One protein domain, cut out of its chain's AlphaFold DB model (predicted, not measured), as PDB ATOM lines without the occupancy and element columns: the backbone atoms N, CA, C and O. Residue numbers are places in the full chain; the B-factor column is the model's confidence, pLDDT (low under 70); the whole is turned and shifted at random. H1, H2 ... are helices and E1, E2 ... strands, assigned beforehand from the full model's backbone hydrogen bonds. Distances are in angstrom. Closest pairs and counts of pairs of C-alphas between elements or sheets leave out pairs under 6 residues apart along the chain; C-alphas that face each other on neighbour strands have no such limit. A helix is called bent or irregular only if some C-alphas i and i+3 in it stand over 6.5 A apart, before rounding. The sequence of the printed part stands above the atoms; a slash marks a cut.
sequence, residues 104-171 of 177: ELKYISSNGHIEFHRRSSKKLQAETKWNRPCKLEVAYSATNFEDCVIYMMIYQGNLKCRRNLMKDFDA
ATOM      1  N   GLU A 104      15.937  16.514 136.128       86.62
ATOM      2  CA  GLU A 104      15.546  17.825 136.629       86.62
ATOM      3  C   GLU A 104      16.733  18.442 137.373       86.62
ATOM      4  O   GLU A 104      17.258  17.871 138.334       86.62
ATOM      5  N   LEU A 105      17.166  19.614 136.911       89.56
ATOM      6  CA  LEU A 105      18.277  20.333 137.513       89.56
ATOM      7  C   LEU A 105      17.789  21.091 138.748       89.56
ATOM      8  O   LEU A 105      16.946  21.984 138.659       89.56
ATOM      9  N   LYS A 106      18.351  20.739 139.899       90.31
ATOM     10  CA  LYS A 106      18.044  21.299 141.211       90.31
ATOM     11  C   LYS A 106      19.192  22.173 141.688       90.31
ATOM     12  O   LYS A 106      20.365  21.915 141.417       90.31
ATOM     13  N   TYR A 107      18.833  23.208 142.435       91.44
ATOM     14  CA  TYR A 107      19.771  24.167 143.001       91.44
ATOM     15  C   TYR A 107      19.548  24.264 144.503       91.44
ATOM     16  O   TYR A 107      18.425  24.489 144.955       91.44
ATOM     17  N   ILE A 108      20.618  24.116 145.279       89.62
ATOM     18  CA  ILE A 108      20.596  24.282 146.731       89.62
ATOM     19  C   ILE A 108      21.674  25.274 147.156       89.62
ATOM     20  O   ILE A 108      22.807  25.224 146.685       89.62
ATOM     21  N   SER A 109      21.313  26.182 148.059       89.38
ATOM     22  CA  SER A 109      22.236  27.119 148.697       89.38
ATOM     23  C   SER A 109      22.187  26.911 150.202       89.38
ATOM     24  O   SER A 109      21.109  26.874 150.794       89.38
ATOM     25  N   SER A 110      23.352  26.823 150.834       84.25
ATOM     26  CA  SER A 110      23.489  26.697 152.280       84.25
ATOM     27  C   SER A 110      24.482  27.720 152.817       84.25
ATOM     28  O   SER A 110      25.591  27.855 152.302       84.25
ATOM     29  N   ASN A 111      24.078  28.437 153.865       87.88
ATOM     30  CA  ASN A 111      24.942  29.328 154.631       87.88
ATOM     31  C   ASN A 111      25.284  28.641 155.949       87.88
ATOM     32  O   ASN A 111      24.383  28.234 156.682       87.88
ATOM     33  N   GLY A 112      26.565  28.527 156.279       84.19
ATOM     34  CA  GLY A 112      26.951  27.881 157.524       84.19
ATOM     35  C   GLY A 112      28.448  27.716 157.665       84.19
ATOM     36  O   GLY A 112      29.222  28.591 157.286       84.19
ATOM     37  N   HIS A 113      28.845  26.584 158.240       79.31
ATOM     38  CA  HIS A 113      30.240  26.216 158.423       79.31
ATOM     39  C   HIS A 113      30.504  24.889 157.715       79.31
ATOM     40  O   HIS A 113      29.773  23.924 157.932       79.31
ATOM     41  N   ILE A 114      31.560  24.829 156.904       78.75
ATOM     42  CA  ILE A 114      32.103  23.554 156.426       78.75
ATOM     43  C   ILE A 114      33.164  23.096 157.425       78.75
ATOM     44  O   ILE A 114      34.091  23.846 157.752       78.75
ATOM     45  N   GLU A 115      32.999  21.874 157.924       82.69
ATOM     46  CA  GLU A 115      33.969  21.185 158.771       82.69
ATOM     47  C   GLU A 115      34.884  20.333 157.892       82.69
ATOM     48  O   GLU A 115      34.430  19.541 157.067       82.69
ATOM     49  N   PHE A 116      36.187  20.518 158.064       79.69
ATOM     50  CA  PHE A 116      37.216  19.778 157.361       79.69
ATOM     51  C   PHE A 116      37.945  18.875 158.341       79.69
ATOM     52  O   PHE A 116      38.332  19.298 159.433       79.69
ATOM     53  N   HIS A 117      38.187  17.652 157.892       81.62
ATOM     54  CA  HIS A 117      38.898  16.629 158.634       81.62
ATOM     55  C   HIS A 117      40.119  16.204 157.836       81.62
ATOM     56  O   HIS A 117      40.017  15.842 156.663       81.62
ATOM     57  N   ARG A 118      41.286  16.227 158.471       80.06
ATOM     58  CA  ARG A 118      42.504  15.658 157.904       80.06
ATOM     59  C   ARG A 118      43.054  14.618 158.852       80.06
ATOM     60  O   ARG A 118      43.541  14.948 159.937       80.06
ATOM     61  N   ARG A 119      43.024  13.365 158.397       76.25
ATOM     62  CA  ARG A 119      43.741  12.277 159.059       76.25
ATOM     63  C   ARG A 119      45.221  12.635 159.105       76.25
ATOM     64  O   ARG A 119      45.804  13.035 158.095       76.25
ATOM     65  N   SER A 120      45.816  12.539 160.288       74.62
ATOM     66  CA  SER A 120      47.251  12.744 160.416       74.62
ATOM     67  C   SER A 120      47.987  11.594 159.738       74.62
ATOM     68  O   SER A 120      47.632  10.432 159.919       74.62
ATOM     69  N   SER A 121      49.040  11.907 158.984       71.81
ATOM     70  CA  SER A 121      49.966  10.897 158.460       71.81
ATOM     71  C   SER A 121      50.910  10.351 159.539       71.81
ATOM     72  O   SER A 121      51.621   9.376 159.310       71.81
ATOM     73  N   LYS A 122      50.936  10.968 160.727       78.50
ATOM     74  CA  LYS A 122      51.764  10.537 161.855       78.50
ATOM     75  C   LYS A 122      50.950   9.621 162.765       78.50
ATOM     76  O   LYS A 122      49.926  10.045 163.292       78.50
ATOM     77  N   LYS A 123      51.467   8.412 163.032       69.31
ATOM     78  CA  LYS A 123      50.827   7.357 163.853       69.31
ATOM     79  C   LYS A 123      50.322   7.802 165.240       69.31
ATOM     80  O   LYS A 123      49.496   7.105 165.811       69.31
ATOM     81  N   LEU A 124      50.814   8.918 165.785       72.06
ATOM     82  CA  LEU A 124      50.517   9.388 167.146       72.06
ATOM     83  C   LEU A 124      49.794  10.743 167.209       72.06
ATOM     84  O   LEU A 124      49.579  11.259 168.301       72.06
ATOM     85  N   GLN A 125      49.438  11.353 166.074       71.69
ATOM     86  CA  GLN A 125      48.720  12.631 166.085       71.69
ATOM     87  C   GLN A 125      47.235  12.418 165.802       71.69
ATOM     88  O   GLN A 125      46.872  11.756 164.830       71.69
ATOM     89  N   ALA A 126      46.389  13.022 166.635       74.75
ATOM     90  CA  ALA A 126      44.950  13.052 166.419       74.75
ATOM     91  C   ALA A 126      44.593  13.718 165.077       74.75
ATOM     92  O   ALA A 126      45.357  14.514 164.520       74.75
ATOM     93  N   GLU A 127      43.410  13.380 164.565       81.62
ATOM     94  CA  GLU A 127      42.819  14.018 163.391       81.62
ATOM     95  C   GLU A 127      42.789  15.541 163.569       81.62
ATOM     96  O   GLU A 127      42.342  16.058 164.594       81.62
ATOM     97  N   THR A 128      43.273  16.273 162.564       78.81
ATOM     98  CA  THR A 128      43.166  17.731 162.573       78.81
ATOM     99  C   THR A 128      41.787  18.112 162.057       78.81
ATOM    100  O   THR A 128      41.439  17.765 160.926       78.81
ATOM    101  N   LYS A 129      41.028  18.845 162.875       84.06
ATOM    102  CA  LYS A 129      39.710  19.377 162.528       84.06
ATOM    103  C   LYS A 129      39.769  20.893 162.448       84.06
ATOM    104  O   LYS A 129      40.340  21.537 163.328       84.06
ATOM    105  N   TRP A 130      39.184  21.473 161.408       82.19
ATOM    106  CA  TRP A 130      38.984  22.919 161.328       82.19
ATOM    107  C   TRP A 130      37.651  23.240 160.665       82.19
ATOM    108  O   TRP A 130      37.205  22.528 159.772       82.19
ATOM    109  N   ASN A 131      37.024  24.336 161.085       81.00
ATOM    110  CA  ASN A 131      35.776  24.822 160.509       81.00
ATOM    111  C   ASN A 131      36.003  26.150 159.774       81.00
ATOM    112  O   ASN A 131      36.900  26.930 160.107       81.00
ATOM    113  N   ARG A 132      35.224  26.393 158.720       78.06
ATOM    114  CA  ARG A 132      35.248  27.660 157.982       78.06
ATOM    115  C   ARG A 132      33.823  28.132 157.714       78.06
ATOM    116  O   ARG A 132      33.064  27.353 157.138       78.06
ATOM    117  N   PRO A 133      33.463  29.374 158.085       83.12
ATOM    118  CA  PRO A 133      32.190  29.945 157.679       83.12
ATOM    119  C   PRO A 133      32.195  30.187 156.166       83.12
ATOM    120  O   PRO A 133      33.149  30.753 155.625       83.12
ATOM    121  N   CYS A 134      31.144  29.747 155.485       84.69
ATOM    122  CA  CYS A 134      30.982  29.926 154.049       84.69
ATOM    123  C   CYS A 134      29.521  29.806 153.617       84.69
ATOM    124  O   CYS A 134      28.678  29.229 154.309       84.69
ATOM    125  N   LYS A 135      29.265  30.298 152.410       85.69
ATOM    126  CA  LYS A 135      28.088  30.005 151.611       85.69
ATOM    127  C   LYS A 135      28.476  29.005 150.520       85.69
ATOM    128  O   LYS A 135      29.452  29.223 149.802       85.69
ATOM    129  N   LEU A 136      27.746  27.899 150.441       85.81
ATOM    130  CA  LEU A 136      27.927  26.847 149.446       85.81
ATOM    131  C   LEU A 136      26.682  26.779 148.567       85.81
ATOM    132  O   LEU A 136      25.575  26.623 149.079       85.81
ATOM    133  N   GLU A 137      26.873  26.867 147.258       86.38
ATOM    134  CA  GLU A 137      25.808  26.724 146.268       86.38
ATOM    135  C   GLU A 137      26.124  25.518 145.384       86.38
ATOM    136  O   GLU A 137      27.237  25.397 144.874       86.38
ATOM    137  N   VAL A 138      25.164  24.607 145.228       89.00
ATOM    138  CA  VAL A 138      25.327  23.360 144.472       89.00
ATOM    139  C   VAL A 138      24.206  23.242 143.450       89.00
ATOM    140  O   VAL A 138      23.028  23.320 143.802       89.00
ATOM    141  N   ALA A 139      24.583  23.031 142.191       89.00
ATOM    142  CA  ALA A 139      23.675  22.639 141.123       89.00
ATOM    143  C   ALA A 139      23.850  21.140 140.858       89.00
ATOM    144  O   ALA A 139      24.956  20.690 140.541       89.00
ATOM    145  N   TYR A 140      22.775  20.373 140.996       91.31
ATOM    146  CA  TYR A 140      22.798  18.920 140.870       91.31
ATOM    147  C   TYR A 140      21.523  18.401 140.216       91.31
ATOM    148  O   TYR A 140      20.478  19.039 140.282       91.31
ATOM    149  N   SER A 141      21.585  17.229 139.607       90.38
ATOM    150  CA  SER A 141      20.395  16.443 139.289       90.38
ATOM    151  C   SER A 141      20.433  15.156 140.096       90.38
ATOM    152  O   SER A 141      21.504  14.647 140.430       90.38
ATOM    153  N   ALA A 142      19.259  14.652 140.454       86.50
ATOM    154  CA  ALA A 142      19.130  13.354 141.096       86.50
ATOM    155  C   ALA A 142      18.083  12.554 140.332       86.50
ATOM    156  O   ALA A 142      16.934  12.989 140.240       86.50
ATOM    157  N   THR A 143      18.501  11.423 139.769       79.31
ATOM    158  CA  THR A 143      17.605  10.519 139.038       79.31
ATOM    159  C   THR A 143      16.912   9.561 140.009       79.31
ATOM    160  O   THR A 143      15.740   9.262 139.828       79.31
ATOM    161  N   ASN A 144      17.598   9.162 141.090       75.62
ATOM    162  CA  ASN A 144      17.090   8.322 142.181       75.62
ATOM    163  C   ASN A 144      17.658   8.796 143.536       75.62
ATOM    164  O   ASN A 144      18.468   9.718 143.586       75.62
ATOM    165  N   PHE A 145      17.277   8.148 144.645       70.06
ATOM    166  CA  PHE A 145      17.858   8.429 145.972       70.06
ATOM    167  C   PHE A 145      19.360   8.115 146.070       70.06
ATOM    168  O   PHE A 145      20.029   8.640 146.959       70.06
ATOM    169  N   GLU A 146      19.877   7.276 145.175       74.38
ATOM    170  CA  GLU A 146      21.268   6.807 145.181       74.38
ATOM    171  C   GLU A 146      22.135   7.514 144.127       74.38
ATOM    172  O   GLU A 146      23.344   7.647 144.316       74.38
ATOM    173  N   ASP A 147      21.516   8.051 143.071       80.50
ATOM    174  CA  ASP A 147      22.212   8.625 141.918       80.50
ATOM    175  C   ASP A 147      22.062  10.147 141.886       80.50
ATOM    176  O   ASP A 147      20.997  10.681 141.556       80.50
ATOM    177  N   CYS A 148      23.152  10.848 142.200       84.88
ATOM    178  CA  CYS A 148      23.246  12.304 142.166       84.88
ATOM    179  C   CYS A 148      24.429  12.736 141.293       84.88
ATOM    180  O   CYS A 148      25.571  12.346 141.547       84.88
ATOM    181  N   VAL A 149      24.165  13.574 140.290       85.12
ATOM    182  CA  VAL A 149      25.198  14.197 139.456       85.12
ATOM    183  C   VAL A 149      25.321  15.659 139.851       85.12
ATOM    184  O   VAL A 149      24.389  16.445 139.685       85.12
ATOM    185  N   ILE A 150      26.491  16.036 140.364       86.88
ATOM    186  CA  ILE A 150      26.818  17.423 140.691       86.88
ATOM    187  C   ILE A 150      27.435  18.074 139.454       86.88
ATOM    188  O   ILE A 150      28.487  17.645 138.988       86.88
ATOM    189  N   TYR A 151      26.804  19.128 138.941       84.88
ATOM    190  CA  TYR A 151      27.304  19.868 137.777       84.88
ATOM    191  C   TYR A 151      28.188  21.043 138.176       84.88
ATOM    192  O   TYR A 151      29.129  21.386 137.469       84.88
ATOM    193  N   MET A 152      27.860  21.696 139.292       80.44
ATOM    194  CA  MET A 152      28.559  22.896 139.732       80.44
ATOM    195  C   MET A 152      28.504  23.024 141.250       80.44
ATOM    196  O   MET A 152      27.449  22.851 141.858       80.44
ATOM    197  N   MET A 153      29.638  23.388 141.844       83.12
ATOM    198  CA  MET A 153      29.730  23.845 143.228       83.12
ATOM    199  C   MET A 153      30.405  25.208 143.265       83.12
ATOM    200  O   MET A 153      31.498  25.378 142.730       83.12
ATOM    201  N   ILE A 154      29.774  26.164 143.937       78.75
ATOM    202  CA  ILE A 154      30.320  27.495 144.174       78.75
ATOM    203  C   ILE A 154      30.551  27.650 145.673       78.75
ATOM    204  O   ILE A 154      29.627  27.546 146.481       78.75
ATOM    205  N   TYR A 155      31.802  27.917 146.039       82.44
ATOM    206  CA  TYR A 155      32.203  28.231 147.404       82.44
ATOM    207  C   TYR A 155      32.423  29.738 147.544       82.44
ATOM    208  O   TYR A 155      33.300  30.312 146.898       82.44
ATOM    209  N   GLN A 156      31.655  30.375 148.424       81.00
ATOM    210  CA  GLN A 156      31.786  31.788 148.769       81.00
ATOM    211  C   GLN A 156      32.165  31.899 150.249       81.00
ATOM    212  O   GLN A 156      31.362  31.637 151.143       81.00
ATOM    213  N   GLY A 157      33.408  32.280 150.531       76.50
ATOM    214  CA  GLY A 157      33.899  32.484 151.892       76.50
ATOM    215  C   GLY A 157      34.735  33.755 151.992       76.50
ATOM    216  O   GLY A 157      35.391  34.152 151.034       76.50
ATOM    217  N   ASN A 158      34.760  34.370 153.177       65.25
ATOM    218  CA  ASN A 158      35.562  35.576 153.444       65.25
ATOM    219  C   ASN A 158      37.075  35.305 153.534       65.25
ATOM    220  O   ASN A 158      37.868  36.219 153.756       65.25
ATOM    221  N   LEU A 159      37.496  34.048 153.390       64.94
ATOM    222  CA  LEU A 159      38.886  33.633 153.494       64.94
ATOM    223  C   LEU A 159      39.387  33.229 152.112       64.94
ATOM    224  O   LEU A 159      38.845  32.323 151.483       64.94
ATOM    225  N   LYS A 160      40.455  33.883 151.652       59.28
ATOM    226  CA  LYS A 160      41.150  33.489 150.424       59.28
ATOM    227  C   LYS A 160      41.707  32.076 150.612       59.28
ATOM    228  O   LYS A 160      42.472  31.841 151.552       59.28
ATOM    229  N   CYS A 161      41.357  31.139 149.726       54.62
ATOM    230  CA  CYS A 161      42.043  29.851 149.651       54.62
ATOM    231  C   CYS A 161      43.539  30.115 149.450       54.62
ATOM    232  O   CYS A 161      43.958  30.632 148.419       54.62
ATOM    233  N   ARG A 162      44.353  29.803 150.465       58.56
ATOM    234  CA  ARG A 162      45.798  30.088 150.447       58.56
ATOM    235  C   ARG A 162      46.557  29.200 149.454       58.56
ATOM    236  O   ARG A 162      47.692  29.508 149.107       58.56
ATOM    237  N   ARG A 163      45.944  28.099 149.013       58.72
ATOM    238  CA  ARG A 163      46.506  27.134 148.069       58.72
ATOM    239  C   ARG A 163      45.583  27.034 146.860       58.72
ATOM    240  O   ARG A 163      44.390  26.796 147.027       58.72
ATOM    241  N   ASN A 164      46.142  27.232 145.669       55.91
ATOM    242  CA  ASN A 164      45.461  26.918 144.421       55.91
ATOM    243  C   ASN A 164      45.456  25.390 144.265       55.91
ATOM    244  O   ASN A 164      46.528  24.791 144.205       55.91
ATOM    245  N   LEU A 165      44.266  24.789 144.266       58.16
ATOM    246  CA  LEU A 165      44.079  23.344 144.137       58.16
ATOM    247  C   LEU A 165      43.902  22.897 142.679       58.16
ATOM    248  O   LEU A 165      43.870  21.700 142.447       58.16
ATOM    249  N   MET A 166      43.829  23.812 141.700       56.34
ATOM    250  CA  MET A 166      43.658  23.453 140.279       56.34
ATOM    251  C   MET A 166      44.751  22.488 139.809       56.34
ATOM    252  O   MET A 166      44.449  21.476 139.198       56.34
ATOM    253  N   LYS A 167      45.997  22.718 140.242       61.19
ATOM    254  CA  LYS A 167      47.130  21.830 139.940       61.19
ATOM    255  C   LYS A 167      46.952  20.399 140.456       61.19
ATOM    256  O   LYS A 167      47.521  19.482 139.883       61.19
ATOM    257  N   ASP A 168      46.216  20.226 141.554       61.34
ATOM    258  CA  ASP A 168      45.946  18.910 142.135       61.34
ATOM    259  C   ASP A 168      44.790  18.203 141.384       61.34
ATOM    260  O   ASP A 168      44.707  16.979 141.427       61.34
ATOM    261  N   PHE A 169      43.924  18.946 140.671       54.38
ATOM    262  CA  PHE A 169      42.888  18.386 139.787       54.38
ATOM    263  C   PHE A 169      43.447  17.979 138.417       54.38
ATOM    264  O   PHE A 169      43.076  16.927 137.907       54.38
ATOM    265  N   ASP A 170      44.375  18.766 137.865       59.16
ATOM    266  CA  ASP A 170      45.018  18.485 136.570       59.16
ATOM    267  C   ASP A 170      45.930  17.240 136.622       59.16
ATOM    268  O   ASP A 170      46.197  16.601 135.610       59.16
ATOM    269  N   ALA A 171      46.397  16.852 137.815       54.56
ATOM    270  CA  ALA A 171      47.267  15.688 138.011       54.56
ATOM    271  C   ALA A 171      46.558  14.329 137.832       54.56
ATOM    272  O   ALA A 171      47.213  13.291 137.897       54.56
TER     273      ALA A 171
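AT A GLANCE: This is residues 104 to 171 of the 177 residues of an uncharacterized protein of Photinus pyralis (UniProt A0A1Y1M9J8). A single three-stranded sheet, sharply bent along its length and twisted, makes a curved ribbon, and a tail with one short helix, H1, sticks out from it in residues 160 to 171. E1 and E2 make a long hairpin, and the shorter E3 folds back beside the later part of E2. The printed part has 68 residues with three named strands and one named helix, in the order E1, E2, E3, H1; the sheet runs E1, E2, E3, antiparallel throughout, and the class is mostly strand. The whole is loose, with a radius of gyration of the C-alphas of 15.6 A, and elongated, spanning 47 by 29 by 27 A.

HOW THE PARTS SIT: E1, residues 105 to 118, and E2, residues 128 to 142, form an antiparallel hairpin, with 159 degrees between their directions. Their C-alphas 109 and 137 face each other at 4.3 A, and N 106 and O 140 are within hydrogen-bond range at 2.7 A. E1 bends by 86 degrees at residue 112, and E2 by 88 degrees at residue 133. E3, residues 148 to 156, forms a second antiparallel hairpin with E2, at 132 degrees; N 137 and O 154 are 2.9 A apart, within hydrogen-bond range. E3 bends by 65 degrees at residue 151. The three strands form a meander, each the antiparallel neighbour of the one before, with E1 and E3 as edge strands. H1, residues 166 to 170, is not on the sheet and is apart from E1 and E2; its O i to N i+4 pair is within hydrogen-bond range.

IN THESE COORDINATES: E1 begins at C-alpha 105 (18.277, 20.333, 137.513) and is 32.0 A long from first to last C-alpha. E2 measures 32.5 A and ends at C-alpha 142 (19.130, 13.354, 141.096). E3 measures 22.3 A. H1 measures 6.3 A and ends at C-alpha 170 (45.018, 18.485, 136.570).

THE WHOLE: The C-alphas farthest apart, those of Glu 104 and Leu 124, are 47.2 A from each other. The printed part has no cut. The link from E2 to E3 is tight, those from E1 to E2 and from E3 to H1 are short, and no link is long. The mean pLDDT of the printed part is 77.2; residue 123 and residues 158 to 171 are under 70.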